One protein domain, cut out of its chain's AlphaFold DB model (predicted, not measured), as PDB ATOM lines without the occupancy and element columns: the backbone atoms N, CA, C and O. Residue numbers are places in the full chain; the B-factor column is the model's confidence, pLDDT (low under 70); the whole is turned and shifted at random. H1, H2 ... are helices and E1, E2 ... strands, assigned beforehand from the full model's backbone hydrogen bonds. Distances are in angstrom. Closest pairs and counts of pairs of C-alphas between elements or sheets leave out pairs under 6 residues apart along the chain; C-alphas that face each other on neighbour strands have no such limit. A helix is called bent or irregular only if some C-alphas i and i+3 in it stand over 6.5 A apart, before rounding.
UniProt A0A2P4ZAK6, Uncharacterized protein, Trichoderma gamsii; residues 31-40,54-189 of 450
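What this domain is: This is residues 31 to 40 and 54 to 189 of the 450 residues of an uncharacterized protein of Trichoderma gamsii (UniProt A0A2P4ZAK6). H2, H3 and H5 pack together as crossed helices at one end of the domain, with H5 near the middle; toward the other end, long H4 packs on E1 of a two-strand antiparallel ladder, E1 and E2. H6 packs on residues 107 to 115 of H4, H7 packs on H5, and small H1 lies apart beside the cut. The printed part has 146 residues, with named elements in the order H1 H2 H3 H4 E1 H5 H6 H7 E2, mostly helix. It is compact, with a radius of gyration of the C-alphas of 14.6 A and spans of 47 by 34 by 28 A.

Where its parts are: Find C-alpha 31 at (-33.613, 13.223, 25.716), where H1, residues 31 to 35, begins. Past the cut, H2 runs over residues 54 to 71, 25.4 A. H3, residues 76 to 92, 19.7 A, is irregular: C-alphas 78 and 81 are 9.0 A apart, and a kink of 62 degrees lies near residue 83. Next come H4, residues 107 to 124, 25.4 A; E1, 126 to 129; H5, 132 to 144, 16.7 A; H6, 154 to 161; H7, 168 to 173; and E2, 183 to 188, ending at C-alpha 188 (-22.374, 20.128, -5.420).

How they stand to each other: Look first at Cys 86 and Pro 133, the closest C-alphas of H3 and H5, 4.1 A; these helices touch about perpendicular, at 79 degrees. H2 touches H3 at a steep tilt of 50 degrees, opposite ways, closest at C-alphas 62 and 87, 5.6 A. H7 touches H5, closest at C-alphas 171 and 132, 4.9 A. H4 touches H6, closest at C-alphas 111 and 155, 5.2 A. C-alphas 117 and 128, the closest of H4 and E1, are 5.0 A apart. Antiparallel E1 and E2 have N 185 and O 127 within hydrogen-bond range, 2.8 A. Every O i to N i+4 pair is within range in H1, H2, H4, H5, H6 and H7; in H3, 10 of 13.

The domain as a whole: C-alphas 37 and 123 are the farthest apart, 47.9 A. Residues 41 to 53 are cut out, a gap of 20.8 A between C-alphas 40 and 54. The link H3 to H4 is long, 14 residues. The model's pLDDT is under 70 at residues 31 to 40 and 186 to 189.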
ATOM      1  N   HIS A  31     -32.904  12.517  24.649       47.47
ATOM      2  CA  HIS A  31     -33.613  13.223  25.716       47.47
ATOM      3  C   HIS A  31     -33.596  12.485  27.070       47.47
ATOM      4  O   HIS A  31     -33.699  13.141  28.100       47.47
ATOM      5  N   LEU A  32     -33.410  11.161  27.111       44.41
ATOM      6  CA  LEU A  32     -33.192  10.394  28.347       44.41
ATOM      7  C   LEU A  32     -31.757  10.524  28.879       44.41
ATOM      8  O   LEU A  32     -31.573  10.518  30.094       44.41
ATOM      9  N   LEU A  33     -30.756  10.723  28.011       50.06
ATOM     10  CA  LEU A  33     -29.413  11.154  28.442       50.06
ATOM     11  C   LEU A  33     -29.443  12.575  29.028       50.06
ATOM     12  O   LEU A  33     -28.676  12.885  29.935       50.06
ATOM     13  N   VAL A  34     -30.361  13.418  28.547       50.25
ATOM     14  CA  VAL A  34     -30.621  14.756  29.099       50.25
ATOM     15  C   VAL A  34     -31.434  14.698  30.405       50.25
ATOM     16  O   VAL A  34     -31.208  15.522  31.287       50.25
ATOM     17  N   ALA A  35     -32.337  13.721  30.563       42.41
ATOM     18  CA  ALA A  35     -33.237  13.600  31.717       42.41
ATOM     19  C   ALA A  35     -32.647  12.847  32.928       42.41
ATOM     20  O   ALA A  35     -33.131  13.036  34.040       42.41
ATOM     21  N   ARG A  36     -31.601  12.023  32.755       44.09
ATOM     22  CA  ARG A  36     -30.882  11.376  33.871       44.09
ATOM     23  C   ARG A  36     -29.881  12.360  34.507       44.09
ATOM     24  O   ARG A  36     -28.704  12.415  34.157       44.09
ATOM     25  N   ASP A  37     -30.397  13.193  35.407       39.69
ATOM     26  CA  ASP A  37     -29.709  13.917  36.495       39.69
ATOM     27  C   ASP A  37     -28.543  14.882  36.181       39.69
ATOM     28  O   ASP A  37     -27.975  15.452  37.111       39.69
ATOM     29  N   THR A  38     -28.175  15.146  34.917       45.25
ATOM     30  CA  THR A  38     -26.918  15.889  34.628       45.25
ATOM     31  C   THR A  38     -27.070  17.222  33.882       45.25
ATOM     32  O   THR A  38     -26.078  17.921  33.684       45.25
ATOM     33  N   LEU A  39     -28.278  17.628  33.475       47.12
ATOM     34  CA  LEU A  39     -28.480  18.850  32.676       47.12
ATOM     35  C   LEU A  39     -29.634  19.725  33.171       47.12
ATOM     36  O   LEU A  39     -30.405  20.266  32.384       47.12
ATOM     37  N   ALA A  40     -29.674  20.005  34.471       44.91
ATOM     38  CA  ALA A  40     -30.135  21.322  34.902       44.91
ATOM     39  C   ALA A  40     -29.007  22.341  34.640       44.91
ATOM     40  O   ALA A  40     -28.416  22.878  35.568       44.91
ATOM     41  N   GLU A  54      -9.728  24.731  36.346       92.00
ATOM     42  CA  GLU A  54      -9.586  24.352  34.929       92.00
ATOM     43  C   GLU A  54      -9.994  22.891  34.671       92.00
ATOM     44  O   GLU A  54     -10.715  22.613  33.712       92.00
ATOM     45  N   ASP A  55      -9.654  21.973  35.581       93.25
ATOM     46  CA  ASP A  55     -10.040  20.559  35.477       93.25
ATOM     47  C   ASP A  55     -11.560  20.362  35.511       93.25
ATOM     48  O   ASP A  55     -12.124  19.618  34.705       93.25
ATOM     49  N   LYS A  56     -12.258  21.070  36.409       93.12
ATOM     50  CA  LYS A  56     -13.726  21.018  36.482       93.12
ATOM     51  C   LYS A  56     -14.350  21.581  35.210       93.12
ATOM     52  O   LYS A  56     -15.312  21.008  34.696       93.12
ATOM     53  N   GLN A  57     -13.788  22.669  34.681       93.94
ATOM     54  CA  GLN A  57     -14.227  23.251  33.416       93.94
ATOM     55  C   GLN A  57     -14.053  22.260  32.260       93.94
ATOM     56  O   GLN A  57     -14.977  22.093  31.463       93.94
ATOM     57  N   ARG A  58     -12.908  21.572  32.187       96.44
ATOM     58  CA  ARG A  58     -12.627  20.572  31.150       96.44
ATOM     59  C   ARG A  58     -13.612  19.407  31.203       96.44
ATOM     60  O   ARG A  58     -14.202  19.087  30.174       96.44
ATOM     61  N   VAL A  59     -13.864  18.839  32.386       95.44
ATOM     62  CA  VAL A  59     -14.828  17.732  32.571       95.44
ATOM     63  C   VAL A  59     -16.245  18.140  32.151       95.44
ATOM     64  O   VAL A  59     -16.980  17.359  31.547       95.44
ATOM     65  N   LEU A  60     -16.655  19.375  32.446       93.88
ATOM     66  CA  LEU A  60     -17.958  19.884  32.017       93.88
ATOM     67  C   LEU A  60     -18.013  20.118  30.502       93.88
ATOM     68  O   LEU A  60     -19.002  19.747  29.867       93.88
ATOM     69  N   CYS A  61     -16.954  20.676  29.908       96.44
ATOM     70  CA  CYS A  61     -16.833  20.811  28.457       96.44
ATOM     71  C   CYS A  61     -16.878  19.447  27.756       96.44
ATOM     72  O   CYS A  61     -17.559  19.332  26.740       96.44
ATOM     73  N   GLU A  62     -16.237  18.411  28.307       97.12
ATOM     74  CA  GLU A  62     -16.320  17.039  27.791       97.12
ATOM     75  C   GLU A  62     -17.767  16.552  27.721       97.12
ATOM     76  O   GLU A  62     -18.221  16.114  26.661       97.12
ATOM     77  N   LYS A  63     -18.522  16.680  28.817       95.31
ATOM     78  CA  LYS A  63     -19.935  16.273  28.848       95.31
ATOM     79  C   LYS A  63     -20.751  17.004  27.783       95.31
ATOM     80  O   LYS A  63     -21.486  16.366  27.030       95.31
ATOM     81  N   VAL A  64     -20.591  18.326  27.686       95.69
ATOM     82  CA  VAL A  64     -21.294  19.156  26.693       95.69
ATOM     83  C   VAL A  64     -20.916  18.755  25.264       95.69
ATOM     84  O   VAL A  64     -21.800  18.627  24.419       95.69
ATOM     85  N   MET A  65     -19.635  18.511  24.981       97.81
ATOM     86  CA  MET A  65     -19.192  18.098  23.647       97.81
ATOM     87  C   MET A  65     -19.720  16.714  23.274       97.81
ATOM     88  O   MET A  65     -20.217  16.551  22.165       97.81
ATOM     89  N   ARG A  66     -19.710  15.738  24.189       97.00
ATOM     90  CA  ARG A  66     -20.294  14.412  23.926       97.00
ATOM     91  C   ARG A  66     -21.770  14.515  23.534       97.00
ATOM     92  O   ARG A  66     -22.184  13.902  22.556       97.00
ATOM     93  N   ILE A  67     -22.546  15.347  24.231       95.06
ATOM     94  CA  ILE A  67     -23.946  15.621  23.868       95.06
ATOM     95  C   ILE A  67     -24.033  16.273  22.482       95.06
ATOM     96  O   ILE A  67     -24.877  15.885  21.679       95.06
ATOM     97  N   ALA A  68     -23.155  17.231  22.174       96.69
ATOM     98  CA  ALA A  68     -23.143  17.902  20.876       96.69
ATOM     99  C   ALA A  68     -22.850  16.928  19.720       96.69
ATOM    100  O   ALA A  68     -23.481  17.036  18.670       96.69
ATOM    101  N   PHE A  69     -21.950  15.957  19.917       97.12
ATOM    102  CA  PHE A  69     -21.687  14.873  18.958       97.12
ATOM    103  C   PHE A  69     -22.951  14.046  18.690       97.12
ATOM    104  O   PHE A  69     -23.331  13.856  17.533       97.12
ATOM    105  N   TYR A  70     -23.681  13.661  19.740       94.81
ATOM    106  CA  TYR A  70     -24.951  12.952  19.571       94.81
ATOM    107  C   TYR A  70     -26.031  13.804  18.885       94.81
ATOM    108  O   TYR A  70     -26.779  13.273  18.067       94.81
ATOM    109  N   ILE A  71     -26.098  15.117  19.152       93.69
ATOM    110  CA  ILE A  71     -27.038  16.037  18.478       93.69
ATOM    111  C   ILE A  71     -26.815  16.044  16.961       93.69
ATOM    112  O   ILE A  71     -27.785  16.077  16.205       93.69
ATOM    113  N   VAL A  72     -25.560  15.985  16.508       95.81
ATOM    114  CA  VAL A  72     -25.237  15.927  15.072       95.81
ATOM    115  C   VAL A  72     -25.269  14.498  14.509       95.81
ATOM    116  O   VAL A  72     -25.042  14.306  13.319       95.81
ATOM    117  N   GLY A  73     -25.595  13.494  15.331       94.25
ATOM    118  CA  GLY A  73     -25.752  12.101  14.910       94.25
ATOM    119  C   GLY A  73     -24.439  11.332  14.747       94.25
ATOM    120  O   GLY A  73     -24.365  10.452  13.893       94.25
ATOM    121  N   VAL A  74     -23.407  11.668  15.527       95.06
ATOM    122  CA  VAL A  74     -22.097  10.997  15.512       95.06
ATOM    123  C   VAL A  74     -21.778  10.432  16.899       95.06
ATOM    124  O   VAL A  74     -21.977  11.124  17.898       95.06
ATOM    125  N   ASP A  75     -21.261   9.201  16.976       94.00
ATOM    126  CA  ASP A  75     -20.753   8.640  18.236       94.00
ATOM    127  C   ASP A  75     -19.392   9.281  18.580       94.00
ATOM    128  O   ASP A  75     -18.445   9.175  17.795       94.00
ATOM    129  N   PRO A  76     -19.249   9.969  19.727       96.25
ATOM    130  CA  PRO A  76     -17.990  10.605  20.111       96.25
ATOM    131  C   PRO A  76     -16.829   9.619  20.316       96.25
ATOM    132  O   PRO A  76     -15.672  10.028  20.197       96.25
ATOM    133  N   ASN A  77     -17.099   8.345  20.617       95.56
ATOM    134  CA  ASN A  77     -16.052   7.352  20.879       95.56
ATOM    135  C   ASN A  77     -15.322   6.923  19.595       95.56
ATOM    136  O   ASN A  77     -14.123   6.645  19.639       95.56
ATOM    137  N   ASP A  78     -16.002   6.976  18.448       94.94
ATOM    138  CA  ASP A  78     -15.409   6.694  17.134       94.94
ATOM    139  C   ASP A  78     -14.430   7.797  16.681       94.94
ATOM    140  O   ASP A  78     -13.589   7.578  15.807       94.94
ATOM    141  N   TYR A  79     -14.502   8.989  17.291       96.56
ATOM    142  CA  TYR A  79     -13.761  10.189  16.883       96.56
ATOM    143  C   TYR A  79     -12.999  10.845  18.041       96.56
ATOM    144  O   TYR A  79     -12.956  12.072  18.138       96.56
ATOM    145  N   HIS A  80     -12.360  10.046  18.903       96.44
ATOM    146  CA  HIS A  80     -11.678  10.520  20.118       96.44
ATOM    147  C   HIS A  80     -10.715  11.708  19.890       96.44
ATOM    148  O   HIS A  80     -10.753  12.676  20.644       96.44
ATOM    149  N   VAL A  81      -9.909  11.700  18.818       96.12
ATOM    150  CA  VAL A  81      -8.981  12.809  18.506       96.12
ATOM    151  C   VAL A  81      -9.733  14.107  18.187       96.12
ATOM    152  O   VAL A  81      -9.338  15.186  18.625       96.12
ATOM    153  N   CYS A  82     -10.833  14.017  17.433       97.56
ATOM    154  CA  CYS A  82     -11.670  15.178  17.134       97.56
ATOM    155  C   CYS A  82     -12.420  15.651  18.381       97.56
ATOM    156  O   CYS A  82     -12.561  16.856  18.576       97.56
ATOM    157  N   LEU A  83     -12.898  14.724  19.219       97.69
ATOM    158  CA  LEU A  83     -13.570  15.044  20.475       97.69
ATOM    159  C   LEU A  83     -12.648  15.847  21.398       97.69
ATOM    160  O   LEU A  83     -13.058  16.911  21.855       97.69
ATOM    161  N   GLU A  84     -11.409  15.400  21.613       97.62
ATOM    162  CA  GLU A  84     -10.441  16.130  22.444       97.62
ATOM    163  C   GLU A  84     -10.173  17.544  21.913       97.62
ATOM    164  O   GLU A  84     -10.232  18.504  22.680       97.62
ATOM    165  N   ALA A  85      -9.996  17.709  20.598       97.50
ATOM    166  CA  ALA A  85      -9.833  19.035  19.995       97.50
ATOM    167  C   ALA A  85     -11.082  19.921  20.182       97.50
ATOM    168  O   ALA A  85     -10.979  21.118  20.450       97.50
ATOM    169  N   CYS A  86     -12.288  19.351  20.085       98.12
ATOM    170  CA  CYS A  86     -13.534  20.064  20.381       98.12
ATOM    171  C   CYS A  86     -13.610  20.500  21.857       98.12
ATOM    172  O   CYS A  86     -14.043  21.620  22.139       98.12
ATOM    173  N   ILE A  87     -13.176  19.647  22.793       97.94
ATOM    174  CA  ILE A  87     -13.140  19.947  24.236       97.94
ATOM    175  C   ILE A  87     -12.157  21.077  24.516       97.94
ATOM    176  O   ILE A  87     -12.521  22.061  25.164       97.94
ATOM    177  N   GLU A  88     -10.940  20.971  23.990       97.19
ATOM    178  CA  GLU A  88      -9.918  22.007  24.111       97.19
ATOM    179  C   GLU A  88     -10.425  23.337  23.542       97.19
ATOM    180  O   GLU A  88     -10.345  24.379  24.203       97.19
ATOM    181  N   LYS A  89     -11.068  23.307  22.368       97.50
ATOM    182  CA  LYS A  89     -11.674  24.502  21.776       97.50
ATOM    183  C   LYS A  89     -12.767  25.102  22.653       97.50
ATOM    184  O   LYS A  89     -12.831  26.326  22.789       97.50
ATOM    185  N   ALA A  90     -13.617  24.277  23.254       97.56
ATOM    186  CA  ALA A  90     -14.676  24.730  24.152       97.56
ATOM    187  C   ALA A  90     -14.109  25.397  25.418       97.56
ATOM    188  O   ALA A  90     -14.605  26.451  25.830       97.56
ATOM    189  N   VAL A  91     -13.046  24.837  26.004       96.88
ATOM    190  CA  VAL A  91     -12.346  25.424  27.160       96.88
ATOM    191  C   VAL A  91     -11.696  26.758  26.778       96.88
ATOM    192  O   VAL A  91     -12.015  27.785  27.381       96.88
ATOM    193  N   ASN A  92     -10.882  26.768  25.718       96.94
ATOM    194  CA  ASN A  92     -10.140  27.947  25.253       96.94
ATOM    195  C   ASN A  92     -11.064  29.100  24.844       96.94
ATOM    196  O   ASN A  92     -10.749  30.275  25.044       96.94
ATOM    197  N   THR A  93     -12.236  28.775  24.296       97.00
ATOM    198  CA  THR A  93     -13.225  29.779  23.898       97.00
ATOM    199  C   THR A  93     -14.224  30.139  24.999       97.00
ATOM    200  O   THR A  93     -15.206  30.834  24.738       97.00
ATOM    201  N   LYS A  94     -13.979  29.695  26.240       96.50
ATOM    202  CA  LYS A  94     -14.815  30.001  27.411       96.50
ATOM    203  C   LYS A  94     -16.299  29.678  27.172       96.50
ATOM    204  O   LYS A  94     -17.191  30.445  27.538       96.50
ATOM    205  N   LEU A  95     -16.566  28.529  26.548       96.38
ATOM    206  CA  LEU A  95     -17.910  28.126  26.124       96.38
ATOM    207  C   LEU A  95     -18.918  28.121  27.284       96.38
ATOM    208  O   LEU A  95     -20.040  28.587  27.123       96.38
ATOM    209  N   LEU A  96     -18.514  27.643  28.467       95.06
ATOM    210  CA  LEU A  96     -19.409  27.512  29.626       95.06
ATOM    211  C   LEU A  96     -19.759  28.842  30.312       95.06
ATOM    212  O   LEU A  96     -20.815  28.931  30.936       95.06
ATOM    213  N   SER A  97     -18.899  29.860  30.216       93.94
ATOM    214  CA  SER A  97     -19.136  31.185  30.813       93.94
ATOM    215  C   SER A  97     -19.718  32.199  29.828       93.94
ATOM    216  O   SER A  97     -20.032  33.326  30.206       93.94
ATOM    217  N   THR A  98     -19.896  31.799  28.571       94.62
ATOM    218  CA  THR A  98     -20.507  32.625  27.533       94.62
ATOM    219  C   THR A  98     -22.013  32.741  27.768       94.62
ATOM    220  O   THR A  98     -22.727  31.740  27.780       94.62
ATOM    221  N   THR A  99     -22.505  33.971  27.908       94.31
ATOM    222  CA  THR A  99     -23.935  34.275  28.108       94.31
ATOM    223  C   THR A  99     -24.617  34.857  26.873       94.31
ATOM    224  O   THR A  99     -25.841  34.842  26.793       94.31
ATOM    225  N   ALA A 100     -23.851  35.350  25.897       94.88
ATOM    226  CA  ALA A 100     -24.375  35.906  24.656       94.88
ATOM    227  C   ALA A 100     -23.571  35.393  23.457       94.88
ATOM    228  O   ALA A 100     -22.353  35.239  23.524       94.88
ATOM    229  N   TRP A 101     -24.249  35.163  22.333       95.25
ATOM    230  CA  TRP A 101     -23.631  34.604  21.127       95.25
ATOM    231  C   TRP A 101     -22.448  35.443  20.627       95.25
ATOM    232  O   TRP A 101     -21.384  34.922  20.301       95.25
ATOM    233  N   THR A 102     -22.609  36.765  20.633       94.88
ATOM    234  CA  THR A 102     -21.590  37.716  20.180       94.88
ATOM    235  C   THR A 102     -20.466  37.936  21.194       94.88
ATOM    236  O   THR A 102     -19.397  38.402  20.795       94.88
ATOM    237  N   SER A 103     -20.678  37.600  22.475       95.69
ATOM    238  CA  SER A 103     -19.654  37.697  23.527       95.69
ATOM    239  C   SER A 103     -18.779  36.448  23.636       95.69
ATOM    240  O   SER A 103     -17.728  36.496  24.277       95.69
ATOM    241  N   TRP A 104     -19.161  35.350  22.976       97.25
ATOM    242  CA  TRP A 104     -18.332  34.155  22.867       97.25
ATOM    243  C   TRP A 104     -16.981  34.489  22.226       97.25
ATOM    244  O   TRP A 104     -16.927  35.004  21.106       97.25
ATOM    245  N   SER A 105     -15.864  34.149  22.875       96.69
ATOM    246  CA  SER A 105     -14.539  34.494  22.334       96.69
ATOM    247  C   SER A 105     -14.220  33.767  21.018       96.69
ATOM    248  O   SER A 105     -13.428  34.265  20.217       96.69
ATOM    249  N   GLY A 106     -14.890  32.643  20.735       96.75
ATOM    250  CA  GLY A 106     -14.813  31.949  19.448       96.75
ATOM    251  C   GLY A 106     -15.618  32.598  18.314       96.75
ATOM    252  O   GLY A 106     -15.367  32.281  17.149       96.75
ATOM    253  N   HIS A 107     -16.526  33.541  18.602       97.00
ATOM    254  CA  HIS A 107     -17.438  34.125  17.608       97.00
ATOM    255  C   HIS A 107     -16.693  34.841  16.473       97.00
ATOM    256  O   HIS A 107     -16.995  34.636  15.297       97.00
ATOM    257  N   ARG A 108     -15.662  35.640  16.794       96.81
ATOM    258  CA  ARG A 108     -14.853  36.347  15.782       96.81
ATOM    259  C   ARG A 108     -14.133  35.370  14.849       96.81
ATOM    260  O   ARG A 108     -14.104  35.584  13.638       96.81
ATOM    261  N   THR A 109     -13.586  34.296  15.414       96.88
ATOM    262  CA  THR A 109     -12.896  33.241  14.664       96.88
ATOM    263  C   THR A 109     -13.874  32.476  13.780       96.88
ATOM    264  O   THR A 109     -13.590  32.273  12.601       96.88
ATOM    265  N   LEU A 110     -15.053  32.119  14.301       96.75
ATOM    266  CA  LEU A 110     -16.110  31.475  13.521       96.75
ATOM    267  C   LEU A 110     -16.553  32.355  12.356       96.75
ATOM    268  O   LEU A 110     -16.577  31.883  11.223       96.75
ATOM    269  N   LYS A 111     -16.807  33.642  12.604       97.12
ATOM    270  CA  LYS A 111     -17.164  34.610  11.565       97.12
ATOM    271  C   LYS A 111     -16.121  34.663  10.446       97.12
ATOM    272  O   LYS A 111     -16.473  34.584   9.273       97.12
ATOM    273  N   ALA A 112     -14.836  34.762  10.795       97.25
ATOM    274  CA  ALA A 112     -13.754  34.783   9.812       97.25
ATOM    275  C   ALA A 112     -13.688  33.480   8.992       97.25
ATOM    276  O   ALA A 112     -13.568  33.527   7.767       97.25
ATOM    277  N   ARG A 113     -13.825  32.316   9.643       96.44
ATOM    278  CA  ARG A 113     -13.792  31.010   8.963       96.44
ATOM    279  C   ARG A 113     -15.034  30.765   8.105       96.44
ATOM    280  O   ARG A 113     -14.895  30.198   7.028       96.44
ATOM    281  N   MET A 114     -16.208  31.239   8.519       96.88
ATOM    282  CA  MET A 114     -17.428  31.199   7.705       96.88
ATOM    283  C   MET A 114     -17.291  32.054   6.441       96.88
ATOM    284  O   MET A 114     -17.653  31.589   5.366       96.88
ATOM    285  N   LYS A 115     -16.693  33.252   6.527       97.19
ATOM    286  CA  LYS A 115     -16.400  34.075   5.337       97.19
ATOM    287  C   LYS A 115     -15.434  33.388   4.375       97.19
ATOM    288  O   LYS A 115     -15.652  33.414   3.170       97.19
ATOM    289  N   LEU A 116     -14.388  32.744   4.897       95.94
ATOM    290  CA  LEU A 116     -13.473  31.952   4.068       95.94
ATOM    291  C   LEU A 116     -14.184  30.754   3.427       95.94
ATOM    292  O   LEU A 116     -14.007  30.506   2.239       95.94
ATOM    293  N   ALA A 117     -15.012  30.030   4.184       94.88
ATOM    294  CA  ALA A 117     -15.803  28.921   3.661       94.88
ATOM    295  C   ALA A 117     -16.766  29.378   2.551       94.88
ATOM    296  O   ALA A 117     -16.863  28.713   1.521       94.88
ATOM    297  N   GLN A 118     -17.405  30.541   2.709       95.56
ATOM    298  CA  GLN A 118     -18.205  31.183   1.666       95.56
ATOM    299  C   GLN A 118     -17.360  31.486   0.422       95.56
ATOM    300  O   GLN A 118     -17.689  31.004  -0.657       95.56
ATOM    301  N   GLN A 119     -16.228  32.184   0.564       95.94
ATOM    302  CA  GLN A 119     -15.341  32.508  -0.564       95.94
ATOM    303  C   GLN A 119     -14.872  31.255  -1.324       95.94
ATOM    304  O   GLN A 119     -14.872  31.228  -2.559       95.94
ATOM    305  N   TYR A 120     -14.497  30.192  -0.606       93.06
ATOM    306  CA  TYR A 120     -14.121  28.923  -1.229       93.06
ATOM    307  C   TYR A 120     -15.307  28.228  -1.892       93.06
ATOM    308  O   TYR A 120     -15.162  27.692  -2.990       93.06
ATOM    309  N   THR A 121     -16.488  28.273  -1.278       91.69
ATOM    310  CA  THR A 121     -17.699  27.697  -1.871       91.69
ATOM    311  C   THR A 121     -18.080  28.407  -3.163       91.69
ATOM    312  O   THR A 121     -18.330  27.755  -4.180       91.69
ATOM    313  N   ASP A 122     -18.030  29.735  -3.164       90.62
ATOM    314  CA  ASP A 122     -18.408  30.555  -4.309       90.62
ATOM    315  C   ASP A 122     -17.422  30.406  -5.476       90.62
ATOM    316  O   ASP A 122     -17.847  30.367  -6.636       90.62
ATOM    317  N   SER A 123     -16.123  30.275  -5.182       91.94
ATOM    318  CA  SER A 123     -15.066  30.105  -6.192       91.94
ATOM    319  C   SER A 123     -15.000  28.690  -6.770       91.94
ATOM    320  O   SER A 123     -14.862  28.527  -7.979       91.94
ATOM    321  N   THR A 124     -15.131  27.656  -5.936       89.38
ATOM    322  CA  THR A 124     -14.982  26.251  -6.366       89.38
ATOM    323  C   THR A 124     -16.295  25.585  -6.777       89.38
ATOM    324  O   THR A 124     -16.270  24.501  -7.361       89.38
ATOM    325  N   LYS A 125     -17.440  26.203  -6.453       87.06
ATOM    326  CA  LYS A 125     -18.790  25.629  -6.601       87.06
ATOM    327  C   LYS A 125     -19.001  24.330  -5.811       87.06
ATOM    328  O   LYS A 125     -19.842  23.506  -6.173       87.06
ATOM    329  N   GLN A 126     -18.248  24.138  -4.732       86.25
ATOM    330  CA  GLN A 126     -18.374  22.997  -3.825       86.25
ATOM    331  C   GLN A 126     -18.524  23.475  -2.391       86.25
ATOM    332  O   GLN A 126     -17.923  24.477  -2.024       86.25
ATOM    333  N   VAL A 127     -19.302  22.772  -1.569       88.19
ATOM    334  CA  VAL A 127     -19.545  23.215  -0.189       88.19
ATOM    335  C   VAL A 127     -18.257  23.149   0.620       88.19
ATOM    336  O   VAL A 127     -17.582  22.123   0.650       88.19
ATOM    337  N   HIS A 128     -17.929  24.236   1.301       92.81
ATOM    338  CA  HIS A 128     -16.865  24.271   2.294       92.81
ATOM    339  C   HIS A 128     -17.470  24.572   3.659       92.81
ATOM    340  O   HIS A 128     -18.426  25.340   3.760       92.81
ATOM    341  N   CYS A 129     -16.907  23.993   4.715       95.25
ATOM    342  CA  CYS A 129     -17.316  24.293   6.082       95.25
ATOM    343  C   CYS A 129     -16.107  24.619   6.974       95.25
ATOM    344  O   CYS A 129     -14.970  24.234   6.666       95.25
ATOM    345  N   PRO A 130     -16.322  25.360   8.076       96.88
ATOM    346  CA  PRO A 130     -15.285  25.570   9.072       96.88
ATOM    347  C   PRO A 130     -14.768  24.259   9.701       96.88
ATOM    348  O   PRO A 130     -15.383  23.204   9.564       96.88
ATOM    349  N   PRO A 131     -13.654  24.324  10.444       96.75
ATOM    350  CA  PRO A 131     -13.112  23.183  11.176       96.75
ATOM    351  C   PRO A 131     -14.104  22.635  12.215       96.75
ATOM    352  O   PRO A 131     -14.791  23.413  12.887       96.75
ATOM    353  N   ALA A 132     -14.119  21.311  12.403       97.06
ATOM    354  CA  ALA A 132     -15.046  20.633  13.314       97.06
ATOM    355  C   ALA A 132     -15.053  21.210  14.746       97.06
ATOM    356  O   ALA A 132     -16.145  21.532  15.214       97.06
ATOM    357  N   PRO A 133     -13.905  21.473  15.412       98.25
ATOM    358  CA  PRO A 133     -13.908  22.031  16.770       98.25
ATOM    359  C   PRO A 133     -14.688  23.341  16.911       98.25
ATOM    360  O   PRO A 133     -15.351  23.582  17.919       98.25
ATOM    361  N   LEU A 134     -14.649  24.184  15.879       97.69
ATOM    362  CA  LEU A 134     -15.322  25.478  15.886       97.69
ATOM    363  C   LEU A 134     -16.828  25.340  15.629       97.69
ATOM    364  O   LEU A 134     -17.620  26.032  16.269       97.69
ATOM    365  N   ILE A 135     -17.219  24.430  14.729       97.50
ATOM    366  CA  ILE A 135     -18.631  24.109  14.471       97.50
ATOM    367  C   ILE A 135     -19.262  23.469  15.711       97.50
ATOM    368  O   ILE A 135     -20.340  23.884  16.123       97.50
ATOM    369  N   MET A 136     -18.589  22.506  16.345       98.12
ATOM    370  CA  MET A 136     -19.130  21.799  17.510       98.12
ATOM    371  C   MET A 136     -19.290  22.714  18.725       98.12
ATOM    372  O   MET A 136     -20.306  22.636  19.415       98.12
ATOM    373  N   ALA A 137     -18.356  23.644  18.946       97.94
ATOM    374  CA  ALA A 137     -18.506  24.674  19.973       97.94
ATOM    375  C   ALA A 137     -19.730  25.579  19.715       97.94
ATOM    376  O   ALA A 137     -20.492  25.877  20.636       97.94
ATOM    377  N   ALA A 138     -19.973  25.955  18.456       97.25
ATOM    378  CA  ALA A 138     -21.158  26.714  18.060       97.25
ATOM    379  C   ALA A 138     -22.467  25.924  18.246       97.25
ATOM    380  O   ALA A 138     -23.443  26.470  18.764       97.25
ATOM    381  N   VAL A 139     -22.483  24.639  17.869       96.75
ATOM    382  CA  VAL A 139     -23.624  23.729  18.085       96.75
ATOM    383  C   VAL A 139     -23.928  23.607  19.574       96.75
ATOM    384  O   VAL A 139     -25.073  23.768  19.983       96.75
ATOM    385  N   ALA A 140     -22.913  23.394  20.409       96.94
ATOM    386  CA  ALA A 140     -23.097  23.323  21.852       96.94
ATOM    387  C   ALA A 140     -23.668  24.627  22.437       96.94
ATOM    388  O   ALA A 140     -24.572  24.574  23.275       96.94
ATOM    389  N   LEU A 141     -23.207  25.793  21.974       95.50
ATOM    390  CA  LEU A 141     -23.755  27.080  22.411       95.50
ATOM    391  C   LEU A 141     -25.230  27.257  22.028       95.50
ATOM    392  O   LEU A 141     -26.048  27.571  22.894       95.50
ATOM    393  N   LYS A 142     -25.583  27.023  20.759       94.38
ATOM    394  CA  LYS A 142     -26.957  27.236  20.272       94.38
ATOM    395  C   LYS A 142     -27.923  26.154  20.766       94.38
ATOM    396  O   LYS A 142     -29.008  26.477  21.234       94.38
ATOM    397  N   SER A 143     -27.538  24.882  20.692       93.38
ATOM    398  CA  SER A 143     -28.449  23.751  20.920       93.38
ATOM    399  C   SER A 143     -28.495  23.269  22.370       93.38
ATOM    400  O   SER A 143     -29.553  22.840  22.821       93.38
ATOM    401  N   ILE A 144     -27.381  23.330  23.110       92.12
ATOM    402  CA  ILE A 144     -27.314  22.818  24.494       92.12
ATOM    403  C   ILE A 144     -27.463  23.968  25.485       92.12
ATOM    404  O   ILE A 144     -28.336  23.943  26.349       92.12
ATOM    405  N   ARG A 145     -26.630  25.002  25.338       91.50
ATOM    406  CA  ARG A 145     -26.628  26.185  26.210       91.50
ATOM    407  C   ARG A 145     -27.756  27.172  25.907       91.50
ATOM    408  O   ARG A 145     -27.953  28.086  26.702       91.50
ATOM    409  N   LYS A 146     -28.468  27.003  24.784       93.31
ATOM    410  CA  LYS A 146     -29.544  27.897  24.315       93.31
ATOM    411  C   LYS A 146     -29.117  29.370  24.277       93.31
ATOM    412  O   LYS A 146     -29.899  30.267  24.581       93.31
ATOM    413  N   VAL A 147     -27.850  29.619  23.946       90.56
ATOM    414  CA  VAL A 147     -27.330  30.970  23.733       90.56
ATOM    415  C   VAL A 147     -27.658  31.343  22.295       90.56
ATOM    416  O   VAL A 147     -26.948  30.974  21.358       90.56
ATOM    417  N   GLU A 148     -28.789  32.016  22.119       86.25
ATOM    418  CA  GLU A 148     -29.270  32.424  20.805       86.25
ATOM    419  C   GLU A 148     -28.519  33.663  20.297       86.25
ATOM    420  O   GLU A 148     -28.137  34.563  21.052       86.25
ATOM    421  N   GLY A 149     -28.274  33.687  18.986       83.88
ATOM    422  CA  GLY A 149     -27.888  34.908  18.285       83.88
ATOM    423  C   GLY A 149     -29.100  35.812  18.090       83.88
ATOM    424  O   GLY A 149     -30.239  35.395  18.276       83.88
ATOM    425  N   THR A 150     -28.883  37.045  17.640       82.75
ATOM    426  CA  THR A 150     -29.990  37.961  17.316       82.75
ATOM    427  C   THR A 150     -30.748  37.550  16.046       82.75
ATOM    428  O   THR A 150     -31.664  38.254  15.632       82.75
ATOM    429  N   GLY A 151     -30.317  36.479  15.363       84.69
ATOM    430  CA  GLY A 151     -30.796  36.049  14.041       84.69
ATOM    431  C   GLY A 151     -30.347  36.968  12.899       84.69
ATOM    432  O   GLY A 151     -30.235  36.549  11.755       84.69
ATOM    433  N   THR A 152     -30.028  38.220  13.220       89.88
ATOM    434  CA  THR A 152     -29.533  39.243  12.295       89.88
ATOM    435  C   THR A 152     -28.010  39.305  12.221       89.88
ATOM    436  O   THR A 152     -27.466  40.029  11.387       89.88
ATOM    437  N   ASP A 153     -27.298  38.581  13.091       92.38
ATOM    438  CA  ASP A 153     -25.845  38.551  13.037       92.38
ATOM    439  C   ASP A 153     -25.363  37.775  11.806       92.38
ATOM    440  O   ASP A 153     -25.823  36.677  11.498       92.38
ATOM    441  N   GLU A 154     -24.399  38.365  11.099       94.81
ATOM    442  CA  GLU A 154     -23.838  37.821   9.857       94.81
ATOM    443  C   GLU A 154     -23.356  36.367  10.014       94.81
ATOM    444  O   GLU A 154     -23.459  35.580   9.078       94.81
ATOM    445  N   THR A 155     -22.854  35.985  11.194       94.69
ATOM    446  CA  THR A 155     -22.378  34.621  11.456       94.69
ATOM    447  C   THR A 155     -23.535  33.622  11.458       94.69
ATOM    448  O   THR A 155     -23.428  32.585  10.805       94.69
ATOM    449  N   THR A 156     -24.638  33.928  12.148       93.06
ATOM    450  CA  THR A 156     -25.854  33.099  12.165       93.06
ATOM    451  C   THR A 156     -26.447  32.957  10.767       93.06
ATOM    452  O   THR A 156     -26.712  31.830  10.349       93.06
ATOM    453  N   ILE A 157     -26.552  34.060  10.015       94.38
ATOM    454  CA  ILE A 157     -27.057  34.048   8.632       94.38
ATOM    455  C   ILE A 157     -26.215  33.112   7.759       94.38
ATOM    456  O   ILE A 157     -26.758  32.252   7.067       94.38
ATOM    457  N   LEU A 158     -24.883  33.224   7.825       94.75
ATOM    458  CA  LEU A 158     -23.992  32.344   7.067       94.75
ATOM    459  C   LEU A 158     -24.127  30.880   7.511       94.75
ATOM    460  O   LEU A 158     -24.108  29.982   6.670       94.75
ATOM    461  N   MET A 159     -24.255  30.612   8.815       94.81
ATOM    462  CA  MET A 159     -24.412  29.242   9.312       94.81
ATOM    463  C   MET A 159     -25.692  28.581   8.799       94.81
ATOM    464  O   MET A 159     -25.672  27.395   8.470       94.81
ATOM    465  N   GLU A 160     -26.787  29.333   8.723       93.19
ATOM    466  CA  GLU A 160     -28.064  28.851   8.192       93.19
ATOM    467  C   GLU A 160     -28.007  28.688   6.671       93.19
ATOM    468  O   GLU A 160     -28.345  27.619   6.157       93.19
ATOM    469  N   GLN A 161     -27.488  29.691   5.954       92.75
ATOM    470  CA  GLN A 161     -27.356  29.673   4.495       92.75
ATOM    471  C   GLN A 161     -26.531  28.477   3.996       92.75
ATOM    472  O   GLN A 161     -26.908  27.833   3.016       92.75
ATOM    473  N   TYR A 162     -25.423  28.157   4.672       91.31
ATOM    474  CA  TYR A 162     -24.542  27.042   4.308       91.31
ATOM    475  C   TYR A 162     -24.834  25.749   5.083       91.31
ATOM    476  O   TYR A 162     -24.073  24.787   4.969       91.31
ATOM    477  N   LYS A 163     -25.934  25.704   5.852       93.81
ATOM    478  CA  LYS A 163     -26.348  24.545   6.661       93.81
ATOM    479  C   LYS A 163     -25.198  23.969   7.498       93.81
ATOM    480  O   LYS A 163     -24.981  22.761   7.541       93.81
ATOM    481  N   THR A 164     -24.436  24.835   8.164       92.81
ATOM    482  CA  THR A 164     -23.183  24.464   8.847       92.81
ATOM    483  C   THR A 164     -23.375  23.350   9.881       92.81
ATOM    484  O   THR A 164     -22.489  22.514  10.037       92.81
ATOM    485  N   VAL A 165     -24.531  23.300  10.554       93.56
ATOM    486  CA  VAL A 165     -24.862  22.234  11.517       93.56
ATOM    487  C   VAL A 165     -25.030  20.879  10.819       93.56
ATOM    488  O   VAL A 165     -24.438  19.899  11.261       93.56
ATOM    489  N   ASP A 166     -25.734  20.830   9.684       93.00
ATOM    490  CA  ASP A 166     -25.912  19.602   8.889       93.00
ATOM    491  C   ASP A 166     -24.578  19.075   8.335       93.00
ATOM    492  O   ASP A 166     -24.431  17.886   8.047       93.00
ATOM    493  N   MET A 167     -23.592  19.964   8.185       93.88
ATOM    494  CA  MET A 167     -22.246  19.641   7.713       93.88
ATOM    495  C   MET A 167     -21.289  19.210   8.834       93.88
ATOM    496  O   MET A 167     -20.194  18.723   8.533       93.88
ATOM    497  N   ALA A 168     -21.677  19.345  10.107       96.19
ATOM    498  CA  ALA A 168     -20.830  19.014  11.252       96.19
ATOM    499  C   ALA A 168     -20.332  17.554  11.251       96.19
ATOM    500  O   ALA A 168     -19.128  17.367  11.439       96.19
ATOM    501  N   PRO A 169     -21.156  16.525  10.941       95.62
ATOM    502  CA  PRO A 169     -20.674  15.143  10.859       95.62
ATOM    503  C   PRO A 169     -19.555  14.983   9.834       95.62
ATOM    504  O   PRO A 169     -18.528  14.367  10.103       95.62
ATOM    505  N   THR A 170     -19.705  15.613   8.668       92.56
ATOM    506  CA  THR A 170     -18.689  15.565   7.613       92.56
ATOM    507  C   THR A 170     -17.392  16.241   8.053       92.56
ATOM    508  O   THR A 170     -16.309  15.728   7.767       92.56
ATOM    509  N   ALA A 171     -17.486  17.367   8.767       95.25
ATOM    510  CA  ALA A 171     -16.320  18.039   9.330       95.25
ATOM    511  C   ALA A 171     -15.595  17.146  10.351       95.25
ATOM    512  O   ALA A 171     -14.367  17.084  10.321       95.25
ATOM    513  N   ILE A 172     -16.342  16.434  11.206       96.12
ATOM    514  CA  ILE A 172     -15.798  15.474  12.182       96.12
ATOM    515  C   ILE A 172     -15.067  14.333  11.461       96.12
ATOM    516  O   ILE A 172     -13.905  14.069  11.761       96.12
ATOM    517  N   HIS A 173     -15.698  13.708  10.460       93.38
ATOM    518  CA  HIS A 173     -15.092  12.612   9.691       93.38
ATOM    519  C   HIS A 173     -13.786  13.004   8.986       93.38
ATOM    520  O   HIS A 173     -12.909  12.168   8.804       93.38
ATOM    521  N   ASN A 174     -13.663  14.267   8.568       91.06
ATOM    522  CA  ASN A 174     -12.496  14.773   7.843       91.06
ATOM    523  C   ASN A 174     -11.482  15.483   8.758       91.06
ATOM    524  O   ASN A 174     -10.556  16.138   8.262       91.06
ATOM    525  N   PHE A 175     -11.639  15.396  10.080       94.50
ATOM    526  CA  PHE A 175     -10.710  16.015  11.016       94.50
ATOM    527  C   PHE A 175      -9.372  15.260  11.044       94.50
ATOM    528  O   PHE A 175      -9.311  14.082  11.372       94.50
ATOM    529  N   VAL A 176      -8.284  15.970  10.729       91.12
ATOM    530  CA  VAL A 176      -6.911  15.428  10.659       91.12
ATOM    531  C   VAL A 176      -5.954  16.121  11.639       91.12
ATOM    532  O   VAL A 176      -4.777  16.300  11.344       91.12
ATOM    533  N   GLY A 177      -6.465  16.597  12.781       89.31
ATOM    534  CA  GLY A 177      -5.655  17.260  13.814       89.31
ATOM    535  C   GLY A 177      -5.278  18.719  13.525       89.31
ATOM    536  O   GLY A 177      -4.565  19.329  14.311       89.31
ATOM    537  N   ASN A 178      -5.749  19.307  12.420       85.88
ATOM    538  CA  ASN A 178      -5.517  20.718  12.102       85.88
ATOM    539  C   ASN A 178      -6.784  21.545  12.364       85.88
ATOM    540  O   ASN A 178      -7.732  21.509  11.577       85.88
ATOM    541  N   GLU A 179      -6.774  22.322  13.448       81.69
ATOM    542  CA  GLU A 179      -7.902  23.165  13.865       81.69
ATOM    543  C   GLU A 179      -8.213  24.342  12.935       81.69
ATOM    544  O   GLU A 179      -9.229  25.012  13.119       81.69
ATOM    545  N   GLU A 180      -7.354  24.642  11.965       83.44
ATOM    546  CA  GLU A 180      -7.501  25.811  11.098       83.44
ATOM    547  C   GLU A 180      -7.985  25.478   9.689       83.44
ATOM    548  O   GLU A 180      -8.413  26.364   8.939       83.44
ATOM    549  N   ARG A 181      -7.918  24.204   9.307       87.31
ATOM    550  CA  ARG A 181      -8.189  23.778   7.939       87.31
ATOM    551  C   ARG A 181      -9.685  23.864   7.623       87.31
ATOM    552  O   ARG A 181     -10.497  23.182   8.238       87.31
ATOM    553  N   ILE A 182     -10.039  24.663   6.613       90.00
ATOM    554  CA  ILE A 182     -11.379  24.635   6.010       90.00
ATOM    555  C   ILE A 182     -11.570  23.278   5.331       90.00
ATOM    556  O   ILE A 182     -10.729  22.849   4.533       90.00
ATOM    557  N   VAL A 183     -12.667  22.599   5.659       86.38
ATOM    558  CA  VAL A 183     -12.970  21.274   5.122       86.38
ATOM    559  C   VAL A 183     -13.761  21.446   3.830       86.38
ATOM    560  O   VAL A 183     -14.798  22.107   3.796       86.38
ATOM    561  N   ARG A 184     -13.247  20.854   2.751       86.81
ATOM    562  CA  ARG A 184     -13.939  20.751   1.466       86.81
ATOM    563  C   ARG A 184     -14.870  19.549   1.516       86.81
ATOM    564  O   ARG A 184     -14.412  18.433   1.746       86.81
ATOM    565  N   ILE A 185     -16.151  19.768   1.262       81.12
ATOM    566  CA  ILE A 185     -17.163  18.718   1.231       81.12
ATOM    567  C   ILE A 185     -17.547  18.459  -0.228       81.12
ATOM    568  O   ILE A 185     -17.916  19.377  -0.959       81.12
ATOM    569  N   MET A 186     -17.487  17.199  -0.666       67.69
ATOM    570  CA  MET A 186     -17.781  16.806  -2.054       67.69
ATOM    571  C   MET A 186     -19.284  16.785  -2.400       67.69
ATOM    572  O   MET A 186     -19.741  15.913  -3.134       67.69
ATOM    573  N   PHE A 187     -20.063  17.750  -1.915       62.59
ATOM    574  CA  PHE A 187     -21.421  17.979  -2.405       62.59
ATOM    575  C   PHE A 187     -21.415  19.163  -3.378       62.59
ATOM    576  O   PHE A 187     -20.844  20.222  -3.099       62.59
ATOM    577  N   LYS A 188     -22.042  18.995  -4.548       57.12
ATOM    578  CA  LYS A 188     -22.374  20.128  -5.420       57.12
ATOM    579  C   LYS A 188     -23.578  20.828  -4.802       57.12
ATOM    580  O   LYS A 188     -24.650  20.234  -4.716       57.12
ATOM    581  N   LEU A 189     -23.398  22.068  -4.356       49.31
ATOM    582  CA  LEU A 189     -24.520  22.869  -3.885       49.31
ATOM    583  C   LEU A 189     -25.376  23.231  -5.110       49.31
ATOM    584  O   LEU A 189     -24.895  23.909  -6.018       49.31
TER     585      LEU A 189